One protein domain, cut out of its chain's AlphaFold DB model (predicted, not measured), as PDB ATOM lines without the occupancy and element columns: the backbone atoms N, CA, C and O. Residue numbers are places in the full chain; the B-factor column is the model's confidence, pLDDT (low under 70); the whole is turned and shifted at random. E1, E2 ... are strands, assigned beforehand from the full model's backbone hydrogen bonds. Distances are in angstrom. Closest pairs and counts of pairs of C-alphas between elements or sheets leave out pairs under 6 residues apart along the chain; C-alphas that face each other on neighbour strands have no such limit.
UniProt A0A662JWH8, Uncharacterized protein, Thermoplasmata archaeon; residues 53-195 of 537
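What this domain is: This is residues 53 to 195 of the 537 residues of an uncharacterized protein of Thermoplasmata archaeon (UniProt A0A662JWH8). Two strongly twisted sheets stand face to face as a sandwich, their strands crossed at 34 degrees. One sheet is built on the long pair E1 and E11, with E6, the hairpin of E4 and E5, and E10 at its borders; the other is a row of five strands, E3, E2, E7, E8 and E9. Residues 64 to 75 and 129 to 151, long stretches with no named element, lie together at one end of the sandwich. The printed part has 143 residues, with no named helix and eleven named strands, E1 to E11 in order along the chain; the class is all strand, with under half of the residues, 65, in named elements. Each pair of neighbour strands is antiparallel, and the whole is compact, with a radius of gyration of the C-alphas of 15.3 A and spans of 47 by 32 by 31 A.

How they stand to each other: E1, residues 53 to 63, has three neighbours in a branched sheet. On one side of it are E6, residues 110 to 114, beside residues 53 to 56, and E5, residues 99 to 101, beside residues 60 to 62. On the other side is E11, residues 185 to 195, beside residues 53 to 63. E1 and E11 stand at 167 degrees, with N 53 and O 194 2.8 A apart and N 188 and O 60 2.9 A apart. Toward E6, N 54 and O 112 are 2.9 A apart; toward E5, N 100 and O 61 are 2.8 A apart. E4, residues 94 to 96, forms a hairpin with E5, with N 96 and O 99 2.8 A apart. E10, residues 173 to 175, forms a hairpin with E11, with N 174 and O 187 3.0 A apart. The second sheet begins with E2, residues 76 to 81, which forms a hairpin with E3, residues 86 to 88, an edge strand; N 87 and O 79 are 2.8 A apart. E2 has E7, residues 120 to 128, as its other neighbour, at 166 degrees, with N 76 and O 128 2.7 A apart. E7, E8, residues 152 to 158, and E9, residues 163 to 166, form a meander, each strand the antiparallel neighbour of the one before. N 121 and O 157 are 2.8 A apart between E7 and E8, and N 158 and O 163 2.8 A between E8 and E9. Between the two sheets, the closest C-alphas of E2 and E6 are those of Ile 81 and Gln 112, 6.3 A apart. The closest C-alphas of E8 and E10 are those of Val 153 and Ser 174, 6.4 A apart. E1 and E7 are near each other, with 9 pairs of C-alphas within 10 A, while E1 and E8 are apart.

Where its parts are: E1 begins at C-alpha 53, (14.749, -25.972, -30.443), and is 30.5 A long. E2 is 16.5 A long; E3, E4 and E5 have three residues each. E6 is 13.1 A long. E7 is 25.8 A long, from C-alpha 120 at (23.790, -16.791, -31.395), and E8 is 19.5 A. E9 has four residues and E10 three. E11, 32.4 A long, ends at C-alpha 195, (18.073, -29.142, -34.864).

The domain as a whole: The two C-alphas farthest apart, those of Phe 70 and Asp 117, are 48.0 A apart, and the first and last printed C-alphas are 6.4 A apart. The printed part has no cut. The long links are E1 to E2, 12 residues, and E7 to E8, 23 residues. The mean pLDDT of the printed part is 72.1; 61 residues are under 70, among them residues 65 to 74, 129 to 151 and 168 to 184.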
ATOM      1  N   THR A  53      15.363 -26.161 -31.764       84.88
ATOM      2  CA  THR A  53      14.749 -25.972 -30.443       84.88
ATOM      3  C   THR A  53      15.847 -25.915 -29.396       84.88
ATOM      4  O   THR A  53      16.569 -26.890 -29.214       84.88
ATOM      5  N   VAL A  54      15.977 -24.779 -28.713       88.31
ATOM      6  CA  VAL A  54      16.942 -24.574 -27.622       88.31
ATOM      7  C   VAL A  54      16.277 -24.874 -26.294       88.31
ATOM      8  O   VAL A  54      15.132 -24.485 -26.074       88.31
ATOM      9  N   TYR A  55      17.011 -25.519 -25.398       90.12
ATOM     10  CA  TYR A  55      16.569 -25.913 -24.073       90.12
ATOM     11  C   TYR A  55      17.526 -25.370 -23.009       90.12
ATOM     12  O   TYR A  55      18.741 -25.416 -23.180       90.12
ATOM     13  N   VAL A  56      16.978 -24.882 -21.894       89.75
ATOM     14  CA  VAL A  56      17.748 -24.362 -20.756       89.75
ATOM     15  C   VAL A  56      17.223 -24.972 -19.467       89.75
ATOM     16  O   VAL A  56      16.039 -24.846 -19.131       89.75
ATOM     17  N   LYS A  57      18.116 -25.601 -18.706       87.88
ATOM     18  CA  LYS A  57      17.801 -26.232 -17.426       87.88
ATOM     19  C   LYS A  57      18.730 -25.724 -16.340       87.88
ATOM     20  O   LYS A  57      19.931 -25.936 -16.404       87.88
ATOM     21  N   VAL A  58      18.170 -25.140 -15.287       85.00
ATOM     22  CA  VAL A  58      18.926 -24.863 -14.058       85.00
ATOM     23  C   VAL A  58      18.997 -26.147 -13.233       85.00
ATOM     24  O   VAL A  58      17.989 -26.818 -13.024       85.00
ATOM     25  N   THR A  59      20.186 -26.526 -12.784       80.69
ATOM     26  CA  THR A  59      20.409 -27.779 -12.046       80.69
ATOM     27  C   THR A  59      20.571 -27.537 -10.552       80.69
ATOM     28  O   THR A  59      20.116 -28.349  -9.744       80.69
ATOM     29  N   HIS A  60      21.173 -26.409 -10.178       80.81
ATOM     30  CA  HIS A  60      21.462 -26.064  -8.795       80.81
ATOM     31  C   HIS A  60      21.612 -24.549  -8.635       80.81
ATOM     32  O   HIS A  60      22.043 -23.866  -9.565       80.81
ATOM     33  N   ILE A  61      21.258 -24.026  -7.462       81.12
ATOM     34  CA  ILE A  61      21.514 -22.643  -7.062       81.12
ATOM     35  C   ILE A  61      22.066 -22.672  -5.637       81.12
ATOM     36  O   ILE A  61      21.486 -23.310  -4.759       81.12
ATOM     37  N   HIS A  62      23.158 -21.955  -5.407       80.38
ATOM     38  CA  HIS A  62      23.786 -21.815  -4.098       80.38
ATOM     39  C   HIS A  62      23.860 -20.336  -3.739       80.38
ATOM     40  O   HIS A  62      24.464 -19.539  -4.459       80.38
ATOM     41  N   ALA A  63      23.225 -19.944  -2.644       77.12
ATOM     42  CA  ALA A  63      23.295 -18.586  -2.139       77.12
ATOM     43  C   ALA A  63      24.629 -18.356  -1.416       77.12
ATOM     44  O   ALA A  63      25.032 -19.140  -0.563       77.12
ATOM     45  N   LEU A  64      25.305 -17.253  -1.736       73.38
ATOM     46  CA  LEU A  64      26.549 -16.841  -1.071       73.38
ATOM     47  C   LEU A  64      26.287 -15.850   0.077       73.38
ATOM     48  O   LEU A  64      27.185 -15.541   0.864       73.38
ATOM     49  N   GLU A  65      25.050 -15.364   0.186       69.25
ATOM     50  CA  GLU A  65      24.548 -14.509   1.259       69.25
ATOM     51  C   GLU A  65      23.356 -15.175   1.977       69.25
ATOM     52  O   GLU A  65      22.733 -16.086   1.428       69.25
ATOM     53  N   PRO A  66      23.018 -14.745   3.209       67.19
ATOM     54  CA  PRO A  66      21.901 -15.314   3.952       67.19
ATOM     55  C   PRO A  66      20.568 -15.117   3.229       67.19
ATOM     56  O   PRO A  66      20.074 -13.997   3.151       67.19
ATOM     57  N   VAL A  67      19.977 -16.228   2.797       66.69
ATOM     58  CA  VAL A  67      18.663 -16.286   2.148       66.69
ATOM     59  C   VAL A  67      17.559 -15.890   3.117       66.69
ATOM     60  O   VAL A  67      17.560 -16.403   4.242       66.69
ATOM     61  N   ASP A  68      16.605 -15.073   2.653       62.78
ATOM     62  CA  ASP A  68      15.489 -14.505   3.421       62.78
ATOM     63  C   ASP A  68      14.988 -15.403   4.573       62.78
ATOM     64  O   ASP A  68      14.802 -16.625   4.455       62.78
ATOM     65  N   THR A  69      14.854 -14.773   5.739       56.03
ATOM     66  CA  THR A  69      14.529 -15.396   7.026       56.03
ATOM     67  C   THR A  69      13.129 -15.040   7.528       56.03
ATOM     68  O   THR A  69      12.714 -15.592   8.553       56.03
ATOM     69  N   PHE A  70      12.409 -14.141   6.846       49.94
ATOM     70  CA  PHE A  70      11.107 -13.634   7.270       49.94
ATOM     71  C   PHE A  70      10.012 -14.016   6.262       49.94
ATOM     72  O   PHE A  70       9.750 -13.296   5.318       49.94
ATOM     73  N   ASP A  71       9.315 -15.112   6.576       53.25
ATOM     74  CA  ASP A  71       8.222 -15.749   5.818       53.25
ATOM     75  C   ASP A  71       8.670 -16.691   4.676       53.25
ATOM     76  O   ASP A  71       9.840 -16.775   4.321       53.25
ATOM     77  N   GLU A  72       7.770 -17.599   4.270       58.34
ATOM     78  CA  GLU A  72       8.054 -18.767   3.417       58.34
ATOM     79  C   GLU A  72       8.494 -18.350   1.999       58.34
ATOM     80  O   GLU A  72       7.656 -18.343   1.101       58.34
ATOM     81  N   ALA A  73       9.780 -18.035   1.804       57.25
ATOM     82  CA  ALA A  73      10.354 -17.726   0.490       57.25
ATOM     83  C   ALA A  73       9.936 -18.769  -0.562       57.25
ATOM     84  O   ALA A  73      10.131 -19.981  -0.371       57.25
ATOM     85  N   ASP A  74       9.354 -18.311  -1.669       69.44
ATOM     86  CA  ASP A  74       8.793 -19.144  -2.726       69.44
ATOM     87  C   ASP A  74       9.479 -18.840  -4.059       69.44
ATOM     88  O   ASP A  74       8.878 -18.373  -5.020       69.44
ATOM     89  N   PHE A  75      10.770 -19.168  -4.139       77.56
ATOM     90  CA  PHE A  75      11.590 -18.846  -5.305       77.56
ATOM     91  C   PHE A  75      11.073 -19.469  -6.614       77.56
ATOM     92  O   PHE A  75      10.969 -20.688  -6.730       77.56
ATOM     93  N   TYR A  76      10.852 -18.671  -7.651       80.50
ATOM     94  CA  TYR A  76      10.583 -19.108  -9.020       80.50
ATOM     95  C   TYR A  76      11.769 -18.801  -9.929       80.50
ATOM     96  O   TYR A  76      12.433 -17.781  -9.786       80.50
ATOM     97  N   LEU A  77      12.006 -19.653 -10.922       83.75
ATOM     98  CA  LEU A  77      12.940 -19.344 -12.005       83.75
ATOM     99  C   LEU A  77      12.187 -18.723 -13.172       83.75
ATOM    100  O   LEU A  77      11.171 -19.270 -13.597       83.75
ATOM    101  N   LYS A  78      12.699 -17.618 -13.708       86.62
ATOM    102  CA  LYS A  78      12.275 -17.032 -14.978       86.62
ATOM    103  C   LYS A  78      13.424 -17.145 -15.977       86.62
ATOM    104  O   LYS A  78      14.510 -16.636 -15.720       86.62
ATOM    105  N   ILE A  79      13.184 -17.827 -17.094       88.56
ATOM    106  CA  ILE A  79      14.153 -17.994 -18.181       88.56
ATOM    107  C   ILE A  79      13.589 -17.341 -19.440       88.56
ATOM    108  O   ILE A  79      12.445 -17.599 -19.807       88.56
ATOM    109  N   GLU A  80      14.382 -16.509 -20.099       91.88
ATOM    110  CA  GLU A  80      14.090 -15.950 -21.419       91.88
ATOM    111  C   GLU A  80      15.102 -16.507 -22.419       91.88
ATOM    112  O   GLU A  80      16.297 -16.535 -22.134       91.88
ATOM    113  N   ILE A  81      14.613 -16.975 -23.570       92.38
ATOM    114  CA  ILE A  81      15.444 -17.496 -24.660       92.38
ATOM    115  C   ILE A  81      15.154 -16.640 -25.890       92.38
ATOM    116  O   ILE A  81      14.007 -16.534 -26.323       92.38
ATOM    117  N   ASN A  82      16.192 -16.024 -26.438       89.00
ATOM    118  CA  ASN A  82      16.178 -15.209 -27.644       89.00
ATOM    119  C   ASN A  82      15.172 -14.043 -27.643       89.00
ATOM    120  O   ASN A  82      14.510 -13.770 -28.645       89.00
ATOM    121  N   GLY A  83      14.947 -13.411 -26.489       81.75
ATOM    122  CA  GLY A  83      13.946 -12.346 -26.357       81.75
ATOM    123  C   GLY A  83      12.485 -12.810 -26.493       81.75
ATOM    124  O   GLY A  83      11.570 -11.981 -26.496       81.75
ATOM    125  N   MET A  84      12.229 -14.120 -26.600       77.81
ATOM    126  CA  MET A  84      10.899 -14.700 -26.841       77.81
ATOM    127  C   MET A  84      10.111 -14.906 -25.541       77.81
ATOM    128  O   MET A  84       9.535 -15.960 -25.292       77.81
ATOM    129  N   GLY A  85      10.040 -13.861 -24.717       80.25
ATOM    130  CA  GLY A  85       9.240 -13.830 -23.494       80.25
ATOM    131  C   GLY A  85       9.737 -14.747 -22.366       80.25
ATOM    132  O   GLY A  85      10.375 -15.777 -22.564       80.25
ATOM    133  N   GLN A  86       9.409 -14.361 -21.132       83.69
ATOM    134  CA  GLN A  86       9.873 -15.065 -19.939       83.69
ATOM    135  C   GLN A  86       9.026 -16.307 -19.627       83.69
ATOM    136  O   GLN A  86       7.807 -16.226 -19.452       83.69
ATOM    137  N   GLN A  87       9.686 -17.451 -19.466       89.50
ATOM    138  CA  GLN A  87       9.109 -18.709 -18.999       89.50
ATOM    139  C   GLN A  87       9.360 -18.865 -17.501       89.50
ATOM    140  O   GLN A  87      10.503 -18.842 -17.060       89.50
ATOM    141  N   THR A  88       8.295 -19.022 -16.711       87.69
ATOM    142  CA  THR A  88       8.382 -19.134 -15.244       87.69
ATOM    143  C   THR A  88       8.227 -20.586 -14.791       87.69
ATOM    144  O   THR A  88       7.362 -21.298 -15.310       87.69
ATOM    145  N   SER A  89       9.010 -21.024 -13.803       84.50
ATOM    146  CA  SER A  89       8.864 -22.353 -13.211       84.50
ATOM    147  C   SER A  89       7.434 -22.545 -12.673       84.50
ATOM    148  O   SER A  89       6.919 -21.689 -11.957       84.50
ATOM    149  N   PRO A  90       6.743 -23.659 -12.983       80.06
ATOM    150  CA  PRO A  90       5.336 -23.824 -12.600       80.06
ATOM    151  C   PRO A  90       5.093 -24.012 -11.095       80.06
ATOM    152  O   PRO A  90       3.942 -24.003 -10.651       80.06
ATOM    153  N   LYS A  91       6.150 -24.224 -10.308       79.75
ATOM    154  CA  LYS A  91       6.132 -24.336  -8.848       79.75
ATOM    155  C   LYS A  91       7.342 -23.602  -8.259       79.75
ATOM    156  O   LYS A  91       8.352 -23.491  -8.965       79.75
ATOM    157  N   PRO A  92       7.252 -23.160  -6.994       77.94
ATOM    158  CA  PRO A  92       8.402 -22.620  -6.293       77.94
ATOM    159  C   PRO A  92       9.452 -23.712  -6.044       77.94
ATOM    160  O   PRO A  92       9.133 -24.899  -5.899       77.94
ATOM    161  N   LEU A  93      10.709 -23.293  -6.021       77.94
ATOM    162  CA  LEU A  93      11.886 -24.084  -5.701       77.94
ATOM    163  C   LEU A  93      11.930 -24.394  -4.208       77.94
ATOM    164  O   LEU A  93      11.341 -23.709  -3.376       77.94
ATOM    165  N   THR A  94      12.645 -25.460  -3.867       76.50
ATOM    166  CA  THR A  94      12.861 -25.853  -2.476       76.50
ATOM    167  C   THR A  94      14.155 -25.234  -1.959       76.50
ATOM    168  O   THR A  94      15.160 -25.223  -2.664       76.50
ATOM    169  N   LYS A  95      14.136 -24.767  -0.708       74.94
ATOM    170  CA  LYS A  95      15.303 -24.250   0.018       74.94
ATOM    171  C   LYS A  95      15.762 -25.244   1.085       74.94
ATOM    172  O   LYS A  95      14.943 -25.786   1.829       74.94
ATOM    173  N   ASN A  96      17.070 -25.450   1.199       74.25
ATOM    174  CA  ASN A  96      17.709 -26.129   2.325       74.25
ATOM    175  C   ASN A  96      18.996 -25.390   2.708       74.25
ATOM    176  O   ASN A  96      20.011 -25.531   2.035       74.25
ATOM    177  N   ASN A  97      18.957 -24.632   3.807       76.19
ATOM    178  CA  ASN A  97      20.006 -23.673   4.171       76.19
ATOM    179  C   ASN A  97      20.278 -22.692   3.016       76.19
ATOM    180  O   ASN A  97      19.362 -21.965   2.628       76.19
ATOM    181  N   ASP A  98      21.502 -22.709   2.493       75.06
ATOM    182  CA  ASP A  98      21.988 -21.836   1.427       75.06
ATOM    183  C   ASP A  98      21.728 -22.429   0.027       75.06
ATOM    184  O   ASP A  98      21.890 -21.743  -0.975       75.06
ATOM    185  N   ASP A  99      21.273 -23.684  -0.065       78.94
ATOM    186  CA  ASP A  99      20.984 -24.338  -1.342       78.94
ATOM    187  C   ASP A  99      19.520 -24.150  -1.750       78.94
ATOM    188  O   ASP A  99      18.591 -24.478  -1.000       78.94
ATOM    189  N   ILE A 100      19.317 -23.700  -2.986       77.19
ATOM    190  CA  ILE A 100      18.016 -23.573  -3.644       77.19
ATOM    191  C   ILE A 100      18.005 -24.537  -4.836       77.19
ATOM    192  O   ILE A 100      18.892 -24.532  -5.689       77.19
ATOM    193  N   TYR A 101      17.019 -25.427  -4.893       72.75
ATOM    194  CA  TYR A 101      17.010 -26.511  -5.875       72.75
ATOM    195  C   TYR A 101      15.596 -26.960  -6.235       72.75
ATOM    196  O   TYR A 101      14.621 -26.760  -5.504       72.75
ATOM    197  N   PHE A 102      15.490 -27.621  -7.382       69.44
ATOM    198  CA  PHE A 102      14.297 -28.368  -7.743       69.44
ATOM    199  C   PHE A 102      14.214 -29.646  -6.899       69.44
ATOM    200  O   PHE A 102      15.174 -30.411  -6.838       69.44
ATOM    201  N   GLY A 103      13.079 -29.899  -6.238       63.69
ATOM    202  CA  GLY A 103      12.879 -31.138  -5.475       63.69
ATOM    203  C   GLY A 103      13.109 -32.393  -6.335       63.69
ATOM    204  O   GLY A 103      12.926 -32.343  -7.547       63.69
ATOM    205  N   GLN A 104      13.480 -33.524  -5.716       60.19
ATOM    206  CA  GLN A 104      13.940 -34.741  -6.422       60.19
ATOM    207  C   GLN A 104      13.016 -35.248  -7.550       60.19
ATOM    208  O   GLN A 104      13.506 -35.859  -8.494       60.19
ATOM    209  N   ASP A 105      11.711 -34.968  -7.485       58.72
ATOM    210  CA  ASP A 105      10.717 -35.400  -8.481       58.72
ATOM    211  C   ASP A 105      10.344 -34.308  -9.506       58.72
ATOM    212  O   ASP A 105       9.344 -34.427 -10.218       58.72
ATOM    213  N   TYR A 106      11.096 -33.206  -9.568       67.62
ATOM    214  CA  TYR A 106      10.765 -32.044 -10.384       67.62
ATOM    215  C   TYR A 106      11.873 -31.738 -11.399       67.62
ATOM    216  O   TYR A 106      12.912 -31.178 -11.068       67.62
ATOM    217  N   ASN A 107      11.631 -32.104 -12.658       66.94
ATOM    218  CA  ASN A 107      12.527 -31.852 -13.786       66.94
ATOM    219  C   ASN A 107      11.863 -30.830 -14.718       66.94
ATOM    220  O   ASN A 107      11.001 -31.196 -15.517       66.94
ATOM    221  N   TRP A 108      12.212 -29.553 -14.569       83.38
ATOM    222  CA  TRP A 108      11.701 -28.465 -15.402       83.38
ATOM    223  C   TRP A 108      12.843 -27.810 -16.177       83.38
ATOM    224  O   TRP A 108      13.934 -27.628 -15.640       83.38
ATOM    225  N   PHE A 109      12.569 -27.457 -17.426       88.69
ATOM    226  CA  PHE A 109      13.446 -26.703 -18.313       88.69
ATOM    227  C   PHE A 109      12.587 -25.737 -19.136       88.69
ATOM    228  O   PHE A 109      11.406 -26.005 -19.374       88.69
ATOM    229  N   ALA A 110      13.175 -24.617 -19.544       88.38
ATOM    230  CA  ALA A 110      12.590 -23.732 -20.543       88.38
ATOM    231  C   ALA A 110      13.028 -24.189 -21.937       88.38
ATOM    232  O   ALA A 110      14.128 -24.722 -22.089       88.38
ATOM    233  N   SER A 111      12.184 -23.987 -22.946       91.44
ATOM    234  CA  SER A 111      12.535 -24.307 -24.332       91.44
ATOM    235  C   SER A 111      11.975 -23.290 -25.315       91.44
ATOM    236  O   SER A 111      10.894 -22.750 -25.084       91.44
ATOM    237  N   GLN A 112      12.674 -23.046 -26.419       90.31
ATOM    238  CA  GLN A 112      12.245 -22.103 -27.449       90.31
ATOM    239  C   GLN A 112      12.652 -22.585 -28.842       90.31
ATOM    240  O   GLN A 112      13.818 -22.890 -29.081       90.31
ATOM    241  N   GLU A 113      11.685 -22.614 -29.761       85.44
ATOM    242  CA  GLU A 113      11.949 -22.808 -31.189       85.44
ATOM    243  C   GLU A 113      12.566 -21.531 -31.778       85.44
ATOM    244  O   GLU A 113      12.054 -20.425 -31.571       85.44
ATOM    245  N   ILE A 114      13.670 -21.698 -32.499       83.25
ATOM    246  CA  ILE A 114      14.439 -20.667 -33.186       83.25
ATOM    247  C   ILE A 114      14.299 -20.918 -34.684       83.25
ATOM    248  O   ILE A 114      14.662 -21.984 -35.182       83.25
ATOM    249  N   TYR A 115      13.772 -19.920 -35.391       74.25
ATOM    250  CA  TYR A 115      13.544 -19.987 -36.832       74.25
ATOM    251  C   TYR A 115      14.490 -19.041 -37.572       74.25
ATOM    252  O   TYR A 115      14.642 -17.879 -37.188       74.25
ATOM    253  N   GLY A 116      15.034 -19.499 -38.699       63.75
ATOM    254  CA  GLY A 116      15.852 -18.682 -39.597       63.75
ATOM    255  C   GLY A 116      17.355 -18.717 -39.301       63.75
ATOM    256  O   GLY A 116      17.878 -19.671 -38.737       63.75
ATOM    257  N   ASP A 117      18.070 -17.676 -39.734       63.59
ATOM    258  CA  ASP A 117      19.541 -17.682 -39.815       63.59
ATOM    259  C   ASP A 117      20.249 -17.284 -38.503       63.59
ATOM    260  O   ASP A 117      21.454 -17.025 -38.496       63.59
ATOM    261  N   GLU A 118      19.520 -17.187 -37.392       67.25
ATOM    262  CA  GLU A 118      20.081 -16.787 -36.103       67.25
ATOM    263  C   GLU A 118      20.906 -17.926 -35.495       67.25
ATOM    264  O   GLU A 118      20.448 -19.063 -35.390       67.25
ATOM    265  N   LYS A 119      22.167 -17.632 -35.152       74.25
ATOM    266  CA  LYS A 119      23.148 -18.628 -34.678       74.25
ATOM    267  C   LYS A 119      23.648 -18.390 -33.266       74.25
ATOM    268  O   LYS A 119      24.200 -19.311 -32.675       74.25
ATOM    269  N   ILE A 120      23.461 -17.178 -32.760       84.38
ATOM    270  CA  ILE A 120      23.790 -16.791 -31.395       84.38
ATOM    271  C   ILE A 120      22.470 -16.493 -30.706       84.38
ATOM    272  O   ILE A 120      21.696 -15.689 -31.214       84.38
ATOM    273  N   ILE A 121      22.212 -17.191 -29.607       89.12
ATOM    274  CA  ILE A 121      20.944 -17.184 -28.893       89.12
ATOM    275  C   ILE A 121      21.166 -16.564 -27.523       89.12
ATOM    276  O   ILE A 121      21.881 -17.127 -26.693       89.12
ATOM    277  N   ASP A 122      20.525 -15.426 -27.280       91.44
ATOM    278  CA  ASP A 122      20.586 -14.751 -25.985       91.44
ATOM    279  C   ASP A 122      19.773 -15.531 -24.947       91.44
ATOM    280  O   ASP A 122      18.588 -15.806 -25.147       91.44
ATOM    281  N   ILE A 123      20.383 -15.887 -23.819       91.12
ATOM    282  CA  ILE A 123      19.714 -16.581 -22.717       91.12
ATOM    283  C   ILE A 123      19.840 -15.744 -21.451       91.12
ATOM    284  O   ILE A 123      20.941 -15.425 -21.002       91.12
ATOM    285  N   THR A 124      18.694 -15.455 -20.836       89.56
ATOM    286  CA  THR A 124      18.614 -14.768 -19.546       89.56
ATOM    287  C   THR A 124      17.976 -15.682 -18.507       89.56
ATOM    288  O   THR A 124      16.852 -16.146 -18.690       89.56
ATOM    289  N   ILE A 125      18.659 -15.910 -17.384       86.12
ATOM    290  CA  ILE A 125      18.155 -16.690 -16.245       86.12
ATOM    291  C   ILE A 125      18.021 -15.761 -15.039       86.12
ATOM    292  O   ILE A 125      18.975 -15.087 -14.648       86.12
ATOM    293  N   GLN A 126      16.836 -15.735 -14.434       82.44
ATOM    294  CA  GLN A 126      16.522 -14.925 -13.261       82.44
ATOM    295  C   GLN A 126      15.871 -15.795 -12.193       82.44
ATOM    296  O   GLN A 126      14.944 -16.550 -12.482       82.44
ATOM    297  N   LEU A 127      16.309 -15.657 -10.949       77.75
ATOM    298  CA  LEU A 127      15.534 -16.132  -9.805       77.75
ATOM    299  C   LEU A 127      14.514 -15.031  -9.442       77.75
ATOM    300  O   LEU A 127      14.736 -13.867  -9.752       77.75
ATOM    301  N   TRP A 128      13.375 -15.373  -8.857       74.12
ATOM    302  CA  TRP A 128      12.352 -14.434  -8.384       74.12
ATOM    303  C   TRP A 128      11.803 -14.948  -7.064       74.12
ATOM    304  O   TRP A 128      11.553 -16.140  -6.975       74.12
ATOM    305  N   ASP A 129      11.596 -14.090  -6.073       69.12
ATOM    306  CA  ASP A 129      10.898 -14.444  -4.830       69.12
ATOM    307  C   ASP A 129       9.549 -13.728  -4.815       69.12
ATOM    308  O   ASP A 129       9.471 -12.590  -5.282       69.12
ATOM    309  N   ARG A 130       8.471 -14.387  -4.385       63.09
ATOM    310  CA  ARG A 130       7.123 -13.820  -4.473       63.09
ATOM    311  C   ARG A 130       6.590 -13.510  -3.077       63.09
ATOM    312  O   ARG A 130       5.748 -14.216  -2.519       63.09
ATOM    313  N   ASP A 131       6.946 -12.332  -2.585       59.50
ATOM    314  CA  ASP A 131       6.497 -11.878  -1.275       59.50
ATOM    315  C   ASP A 131       4.971 -11.719  -1.183       59.50
ATOM    316  O   ASP A 131       4.295 -11.055  -1.986       59.50
ATOM    317  N   LYS A 132       4.390 -12.301  -0.129       52.47
ATOM    318  CA  LYS A 132       2.987 -12.071   0.228       52.47
ATOM    319  C   LYS A 132       2.812 -10.686   0.860       52.47
ATOM    320  O   LYS A 132       2.975 -10.490   2.056       52.47
ATOM    321  N   GLU A 133       2.313  -9.763   0.046       50.62
ATOM    322  CA  GLU A 133       1.426  -8.649   0.432       50.62
ATOM    323  C   GLU A 133       1.940  -7.536   1.377       50.62
ATOM    324  O   GLU A 133       1.108  -6.741   1.831       50.62
ATOM    325  N   TRP A 134       3.243  -7.337   1.619       44.81
ATOM    326  CA  TRP A 134       3.690  -6.156   2.388       44.81
ATOM    327  C   TRP A 134       4.518  -5.119   1.613       44.81
ATOM    328  O   TRP A 134       5.724  -5.216   1.468       44.81
ATOM    329  N   TYR A 135       3.810  -4.029   1.272       44.75
ATOM    330  CA  TYR A 135       4.294  -2.696   0.877       44.75
ATOM    331  C   TYR A 135       4.898  -2.532  -0.526       44.75
ATOM    332  O   TYR A 135       6.033  -2.107  -0.667       44.75
ATOM    333  N   ASP A 136       4.045  -2.699  -1.540       43.53
ATOM    334  CA  ASP A 136       3.748  -1.701  -2.601       43.53
ATOM    335  C   ASP A 136       3.017  -2.315  -3.812       43.53
ATOM    336  O   ASP A 136       2.529  -1.585  -4.675       43.53
ATOM    337  N   GLY A 137       2.837  -3.639  -3.827       41.66
ATOM    338  CA  GLY A 137       2.117  -4.323  -4.900       41.66
ATOM    339  C   GLY A 137       2.906  -4.404  -6.207       41.66
ATOM    340  O   GLY A 137       2.300  -4.706  -7.236       41.66
ATOM    341  N   ASN A 138       4.219  -4.158  -6.171       43.31
ATOM    342  CA  ASN A 138       5.130  -4.462  -7.262       43.31
ATOM    343  C   ASN A 138       5.987  -5.681  -6.897       43.31
ATOM    344  O   ASN A 138       6.637  -5.707  -5.861       43.31
ATOM    345  N   ASP A 139       5.958  -6.673  -7.784       48.78
ATOM    346  CA  ASP A 139       6.859  -7.830  -7.834       48.78
ATOM    347  C   ASP A 139       8.284  -7.280  -8.061       48.78
ATOM    348  O   ASP A 139       8.552  -6.737  -9.141       48.78
ATOM    349  N   ASP A 140       9.162  -7.299  -7.054       52.19
ATOM    350  CA  ASP A 140      10.553  -6.874  -7.212       52.19
ATOM    351  C   ASP A 140      11.456  -8.054  -7.595       52.19
ATOM    352  O   ASP A 140      11.174  -9.231  -7.370       52.19
ATOM    353  N   ARG A 141      12.532  -7.741  -8.314       54.25
ATOM    354  CA  ARG A 141      13.517  -8.729  -8.737       54.25
ATOM    355  C   ARG A 141      14.378  -9.096  -7.519       54.25
ATOM    356  O   ARG A 141      15.410  -8.492  -7.320       54.25
ATOM    357  N   LEU A 142      13.970 -10.114  -6.765       58.84
ATOM    358  CA  LEU A 142      14.727 -10.799  -5.698       58.84
ATOM    359  C   LEU A 142      15.222  -9.985  -4.493       58.84
ATOM    360  O   LEU A 142      15.962  -9.006  -4.599       58.84
ATOM    361  N   ASP A 143      15.042 -10.604  -3.327       54.94
ATOM    362  CA  ASP A 143      15.905 -10.424  -2.166       54.94
ATOM    363  C   ASP A 143      16.469 -11.791  -1.713       54.94
ATOM    364  O   ASP A 143      15.961 -12.446  -0.811       54.94
ATOM    365  N   ILE A 144      17.549 -12.278  -2.354       53.62
ATOM    366  CA  ILE A 144      18.314 -13.436  -1.815       53.62
ATOM    367  C   ILE A 144      18.999 -13.045  -0.488       53.62
ATOM    368  O   ILE A 144      19.517 -13.898   0.219       53.62
ATOM    369  N   SER A 145      19.007 -11.763  -0.118       53.00
ATOM    370  CA  SER A 145      19.387 -11.284   1.210       53.00
ATOM    371  C   SER A 145      18.254 -10.397   1.769       53.00
ATOM    372  O   SER A 145      17.123 -10.653   1.398       53.00
ATOM    373  N   PRO A 146      18.421  -9.500   2.759       50.00
ATOM    374  CA  PRO A 146      17.357  -8.559   3.163       50.00
ATOM    375  C   PRO A 146      17.587  -7.129   2.622       50.00
ATOM    376  O   PRO A 146      17.253  -6.140   3.285       50.00
ATOM    377  N   PHE A 147      18.276  -6.995   1.484       52.94
ATOM    378  CA  PHE A 147      18.803  -5.727   0.970       52.94
ATOM    379  C   PHE A 147      18.466  -5.417  -0.506       52.94
ATOM    380  O   PHE A 147      19.061  -4.484  -1.044       52.94
ATOM    381  N   LYS A 148      17.487  -6.102  -1.117       54.28
ATOM    382  CA  LYS A 148      17.001  -5.955  -2.509       54.28
ATOM    383  C   LYS A 148      18.106  -6.091  -3.564       54.28
ATOM    384  O   LYS A 148      18.599  -5.081  -4.069       54.28
ATOM    385  N   ASN A 149      18.486  -7.325  -3.902       53.31
ATOM    386  CA  ASN A 149      19.559  -7.604  -4.862       53.31
ATOM    387  C   ASN A 149      19.134  -8.603  -5.954       53.31
ATOM    388  O   ASN A 149      19.086  -9.814  -5.728       53.31
ATOM    389  N   ASP A 150      18.935  -8.089  -7.169       62.09
ATOM    390  CA  ASP A 150      18.611  -8.874  -8.358       62.09
ATOM    391  C   ASP A 150      19.807  -9.735  -8.815       62.09
ATOM    392  O   ASP A 150      20.872  -9.211  -9.151       62.09
ATOM    393  N   CYS A 151      19.627 -11.052  -8.934       65.62
ATOM    394  CA  CYS A 151      20.566 -11.933  -9.637       65.62
ATOM    395  C   CYS A 151      20.030 -12.249 -11.036       65.62
ATOM    396  O   CYS A 151      18.935 -12.791 -11.190       65.62
ATOM    397  N   THR A 152      20.798 -11.896 -12.065       75.81
ATOM    398  CA  THR A 152      20.513 -12.239 -13.463       75.81
ATOM    399  C   THR A 152      21.773 -12.827 -14.083       75.81
ATOM    400  O   THR A 152      22.855 -12.287 -13.875       75.81
ATOM    401  N   VAL A 153      21.616 -13.921 -14.823       81.00
ATOM    402  CA  VAL A 153      22.665 -14.523 -15.650       81.00
ATOM    403  C   VAL A 153      22.315 -14.251 -17.098       81.00
ATOM    404  O   VAL A 153      21.210 -14.597 -17.517       81.00
ATOM    405  N   ASN A 154      23.241 -13.662 -17.848       85.50
ATOM    406  CA  ASN A 154      23.130 -13.506 -19.292       85.50
ATOM    407  C   ASN A 154      24.264 -14.271 -19.975       85.50
ATOM    408  O   ASN A 154      25.441 -14.057 -19.672       85.50
ATOM    409  N   VAL A 155      23.903 -15.160 -20.896       86.81
ATOM    410  CA  VAL A 155      24.856 -15.888 -21.739       86.81
ATOM    411  C   VAL A 155      24.399 -15.874 -23.192       86.81
ATOM    412  O   VAL A 155      23.204 -15.892 -23.477       86.81
ATOM    413  N   GLU A 156      25.364 -15.852 -24.101       88.94
ATOM    414  CA  GLU A 156      25.161 -16.019 -25.538       88.94
ATOM    415  C   GLU A 156      25.470 -17.475 -25.897       88.94
ATOM    416  O   GLU A 156      26.594 -17.936 -25.695       88.94
ATOM    417  N   TYR A 157      24.487 -18.211 -26.414       86.94
ATOM    418  CA  TYR A 157      24.630 -19.614 -26.805       86.94
ATOM    419  C   TYR A 157      24.773 -19.766 -28.321       86.94
ATOM    420  O   TYR A 157      23.914 -19.338 -29.087       86.94
ATOM    421  N   ASP A 158      25.865 -20.386 -28.764       82.81
ATOM    422  CA  ASP A 158      26.181 -20.594 -30.174       82.81
ATOM    423  C   ASP A 158      25.717 -21.977 -30.653       82.81
ATOM    424  O   ASP A 158      26.372 -22.994 -30.392       82.81
ATOM    425  N   LEU A 159      24.637 -21.990 -31.445       75.25
ATOM    426  CA  LEU A 159      24.047 -23.196 -32.051       75.25
ATOM    427  C   LEU A 159      25.012 -23.970 -32.957       75.25
ATOM    428  O   LEU A 159      24.749 -25.116 -33.305       75.25
ATOM    429  N   ARG A 160      26.107 -23.349 -33.406       68.38
ATOM    430  CA  ARG A 160      27.085 -23.993 -34.297       68.38
ATOM    431  C   ARG A 160      28.126 -24.792 -33.535       68.38
ATOM    432  O   ARG A 160      28.766 -25.656 -34.120       68.38
ATOM    433  N   THR A 161      28.369 -24.441 -32.277       70.81
ATOM    434  CA  THR A 161      29.486 -25.003 -31.504       70.81
ATOM    435  C   THR A 161      29.048 -25.719 -30.238       70.81
ATOM    436  O   THR A 161      29.911 -26.275 -29.561       70.81
ATOM    437  N   ASP A 162      27.747 -25.687 -29.931       75.94
ATOM    438  CA  ASP A 162      27.160 -26.177 -28.681       75.94
ATOM    439  C   ASP A 162      27.896 -25.627 -27.445       75.94
ATOM    440  O   ASP A 162      28.264 -26.335 -26.509       75.94
ATOM    441  N   LYS A 163      28.199 -24.324 -27.485       80.19
ATOM    442  CA  LYS A 163      28.911 -23.600 -26.424       80.19
ATOM    443  C   LYS A 163      28.221 -22.286 -26.137       80.19
ATOM    444  O   LYS A 163      27.648 -21.675 -27.033       80.19
ATOM    445  N   TRP A 164      28.340 -21.829 -24.900       85.06
ATOM    446  CA  TRP A 164      27.934 -20.493 -24.492       85.06
ATOM    447  C   TRP A 164      29.096 -19.749 -23.832       85.06
ATOM    448  O   TRP A 164      30.059 -20.365 -23.368       85.06
ATOM    449  N   ASP A 165      29.002 -18.424 -23.816       79.62
ATOM    450  CA  ASP A 165      29.899 -17.529 -23.079       79.62
ATOM    451  C   ASP A 165      29.084 -16.366 -22.490       79.62
ATOM    452  O   ASP A 165      27.958 -16.096 -22.918       79.62
ATOM    453  N   GLY A 166      29.636 -15.675 -21.497       82.19
ATOM    454  CA  GLY A 166      28.983 -14.555 -20.825       82.19
ATOM    455  C   GLY A 166      29.270 -14.535 -19.328       82.19
ATOM    456  O   GLY A 166      30.417 -14.655 -18.888       82.19
ATOM    457  N   ASP A 167      28.216 -14.376 -18.526       75.38
ATOM    458  CA  ASP A 167      28.334 -14.250 -17.069       75.38
ATOM    459  C   ASP A 167      28.836 -15.539 -16.380       75.38
ATOM    460  O   ASP A 167      29.133 -15.526 -15.183       75.38
ATOM    461  N   ASP A 168      28.952 -16.657 -17.102       68.25
ATOM    462  CA  ASP A 168      29.469 -17.935 -16.598       68.25
ATOM    463  C   ASP A 168      31.001 -18.064 -16.690       68.25
ATOM    464  O   ASP A 168      31.590 -19.008 -16.151       68.25
ATOM    465  N   ARG A 169      31.660 -17.118 -17.380       65.94
ATOM    466  CA  ARG A 169      33.115 -17.083 -17.609       65.94
ATOM    467  C   ARG A 169      33.666 -18.419 -18.143       65.94
ATOM    468  O   ARG A 169      34.808 -18.774 -17.833       65.94
ATOM    469  N   GLY A 170      32.857 -19.171 -18.897       55.03
ATOM    470  CA  GLY A 170      33.195 -20.481 -19.462       55.03
ATOM    471  C   GLY A 170      33.289 -21.631 -18.450       55.03
ATOM    472  O   GLY A 170      33.991 -22.612 -18.706       55.03
ATOM    473  N   THR A 171      32.653 -21.514 -17.280       56.44
ATOM    474  CA  THR A 171      32.720 -22.525 -16.208       56.44
ATOM    475  C   THR A 171      31.454 -23.374 -16.061       56.44
ATOM    476  O   THR A 171      31.473 -24.347 -15.305       56.44
ATOM    477  N   GLY A 172      30.371 -23.049 -16.781       54.19
ATOM    478  CA  GLY A 172      29.079 -23.742 -16.661       54.19
ATOM    479  C   GLY A 172      28.294 -23.400 -15.388       54.19
ATOM    480  O   GLY A 172      27.301 -24.054 -15.066       54.19
ATOM    481  N   TYR A 173      28.736 -22.381 -14.651       62.00
ATOM    482  CA  TYR A 173      27.975 -21.733 -13.594       62.00
ATOM    483  C   TYR A 173      28.296 -20.244 -13.580       62.00
ATOM    484  O   TYR A 173      29.409 -19.835 -13.902       62.00
ATOM    485  N   SER A 174      27.312 -19.424 -13.233       62.34
ATOM    486  CA  SER A 174      27.474 -17.974 -13.196       62.34
ATOM    487  C   SER A 174      27.272 -17.441 -11.791       62.34
ATOM    488  O   SER A 174      26.380 -17.885 -11.062       62.34
ATOM    489  N   CYS A 175      28.100 -16.464 -11.430       61.19
ATOM    490  CA  CYS A 175      27.834 -15.599 -10.305       61.19
ATOM    491  C   CYS A 175      26.908 -14.466 -10.757       61.19
ATOM    492  O   CYS A 175      27.324 -13.560 -11.477       61.19
ATOM    493  N   GLY A 176      25.641 -14.511 -10.340       55.66
ATOM    494  CA  GLY A 176      24.692 -13.443 -10.640       55.66
ATOM    495  C   GLY A 176      25.211 -12.130 -10.058       55.66
ATOM    496  O   GLY A 176      25.230 -11.953  -8.839       55.66
ATOM    497  N   ASN A 177      25.676 -11.229 -10.918       55.19
ATOM    498  CA  ASN A 177      26.235  -9.957 -10.500       55.19
ATOM    499  C   ASN A 177      25.620  -8.837 -11.337       55.19
ATOM    500  O   ASN A 177      26.026  -8.587 -12.469       55.19
ATOM    501  N   ASN A 178      24.665  -8.113 -10.756       53.78
ATOM    502  CA  ASN A 178      24.043  -6.941 -11.373       53.78
ATOM    503  C   ASN A 178      24.973  -5.700 -11.337       53.78
ATOM    504  O   ASN A 178      24.550  -4.595 -11.009       53.78
ATOM    505  N   GLY A 179      26.268  -5.881 -11.628       52.69
ATOM    506  CA  GLY A 179      27.282  -4.819 -11.648       52.69
ATOM    507  C   GLY A 179      27.842  -4.389 -10.281       52.69
ATOM    508  O   GLY A 179      28.499  -3.348 -10.197       52.69
ATOM    509  N   GLU A 180      27.615  -5.158  -9.219       53.66
ATOM    510  CA  GLU A 180      28.198  -4.959  -7.891       53.66
ATOM    511  C   GLU A 180      29.588  -5.604  -7.745       53.66
ATOM    512  O   GLU A 180      30.094  -6.304  -8.621       53.66
ATOM    513  N   SER A 181      30.285  -5.335  -6.638       54.69
ATOM    514  CA  SER A 181      31.661  -5.808  -6.487       54.69
ATOM    515  C   SER A 181      31.774  -7.314  -6.235       54.69
ATOM    516  O   SER A 181      32.825  -7.857  -6.575       54.69
ATOM    517  N   TRP A 182      30.777  -7.971  -5.619       58.97
ATOM    518  CA  TRP A 182      30.876  -9.345  -5.083       58.97
ATOM    519  C   TRP A 182      29.670 -10.221  -5.481       58.97
ATOM    520  O   TRP A 182      28.557  -9.716  -5.616       58.97
ATOM    521  N   ASP A 183      29.913 -11.525  -5.625       65.81
ATOM    522  CA  ASP A 183      28.962 -12.538  -6.107       65.81
ATOM    523  C   ASP A 183      27.888 -12.879  -5.051       65.81
ATOM    524  O   ASP A 183      28.212 -13.067  -3.877       65.81
ATOM    525  N   LYS A 184      26.611 -12.952  -5.459       68.62
ATOM    526  CA  LYS A 184      25.452 -13.092  -4.546       68.62
ATOM    527  C   LYS A 184      24.891 -14.509  -4.466       68.62
ATOM    528  O   LYS A 184      24.524 -14.986  -3.393       68.62
ATOM    529  N   CYS A 185      24.858 -15.196  -5.597       73.19
ATOM    530  CA  CYS A 185      24.576 -16.617  -5.692       73.19
ATOM    531  C   CYS A 185      25.328 -17.206  -6.883       73.19
ATOM    532  O   CYS A 185      25.640 -16.499  -7.845       73.19
ATOM    533  N   GLU A 186      25.560 -18.506  -6.832       77.69
ATOM    534  CA  GLU A 186      26.039 -19.304  -7.951       77.69
ATOM    535  C   GLU A 186      24.848 -20.062  -8.551       77.69
ATOM    536  O   GLU A 186      24.046 -20.652  -7.824       77.69
ATOM    537  N   ILE A 187      24.699 -20.008  -9.875       80.69
ATOM    538  CA  ILE A 187      23.637 -20.699 -10.616       80.69
ATOM    539  C   ILE A 187      24.296 -21.652 -11.607       80.69
ATOM    540  O   ILE A 187      25.017 -21.210 -12.502       80.69
ATOM    541  N   TRP A 188      24.015 -22.947 -11.467       82.12
ATOM    542  CA  TRP A 188      24.452 -23.995 -12.388       82.12
ATOM    543  C   TRP A 188      23.332 -24.315 -13.361       82.12
ATOM    544  O   TRP A 188      22.176 -24.496 -12.961       82.12
ATOM    545  N   PHE A 189      23.675 -24.418 -14.637       85.25
ATOM    546  CA  PHE A 189      22.710 -24.672 -15.691       85.25
ATOM    547  C   PHE A 189      23.322 -25.474 -16.838       85.25
ATOM    548  O   PHE A 189      24.535 -25.527 -17.019       85.25
ATOM    549  N   GLU A 190      22.446 -26.116 -17.597       87.44
ATOM    550  CA  GLU A 190      22.735 -26.852 -18.820       87.44
ATOM    551  C   GLU A 190      21.942 -26.195 -19.952       87.44
ATOM    552  O   GLU A 190      20.755 -25.887 -19.784       87.44
ATOM    553  N   ILE A 191      22.594 -25.986 -21.094       86.94
ATOM    554  CA  ILE A 191      21.969 -25.519 -22.332       86.94
ATOM    555  C   ILE A 191      22.273 -26.559 -23.405       86.94
ATOM    556  O   ILE A 191      23.400 -27.041 -23.483       86.94
ATOM    557  N   TRP A 192      21.267 -26.929 -24.189       87.06
ATOM    558  CA  TRP A 192      21.425 -27.812 -25.343       87.06
ATOM    559  C   TRP A 192      20.388 -27.463 -26.413       87.06
ATOM    560  O   TRP A 192      19.429 -26.733 -26.145       87.06
ATOM    561  N   HIS A 193      20.541 -28.010 -27.616       83.94
ATOM    562  CA  HIS A 193      19.577 -27.829 -28.697       83.94
ATOM    563  C   HIS A 193      19.289 -29.118 -29.471       83.94
ATOM    564  O   HIS A 193      20.086 -30.054 -29.486       83.94
ATOM    565  N   GLU A 194      18.132 -29.152 -30.124       78.50
ATOM    566  CA  GLU A 194      17.767 -30.138 -31.142       78.50
ATOM    567  C   GLU A 194      17.539 -29.401 -32.471       78.50
ATOM    568  O   GLU A 194      16.783 -28.432 -32.505       78.50
ATOM    569  N   GLY A 195      18.166 -29.838 -33.567       65.06
ATOM    570  CA  GLY A 195      18.073 -29.142 -34.864       65.06
ATOM    571  C   GLY A 195      18.878 -27.834 -34.930       65.06
ATOM    572  O   GLY A 195      19.472 -27.408 -33.944       65.06
TER     573      GLY A 195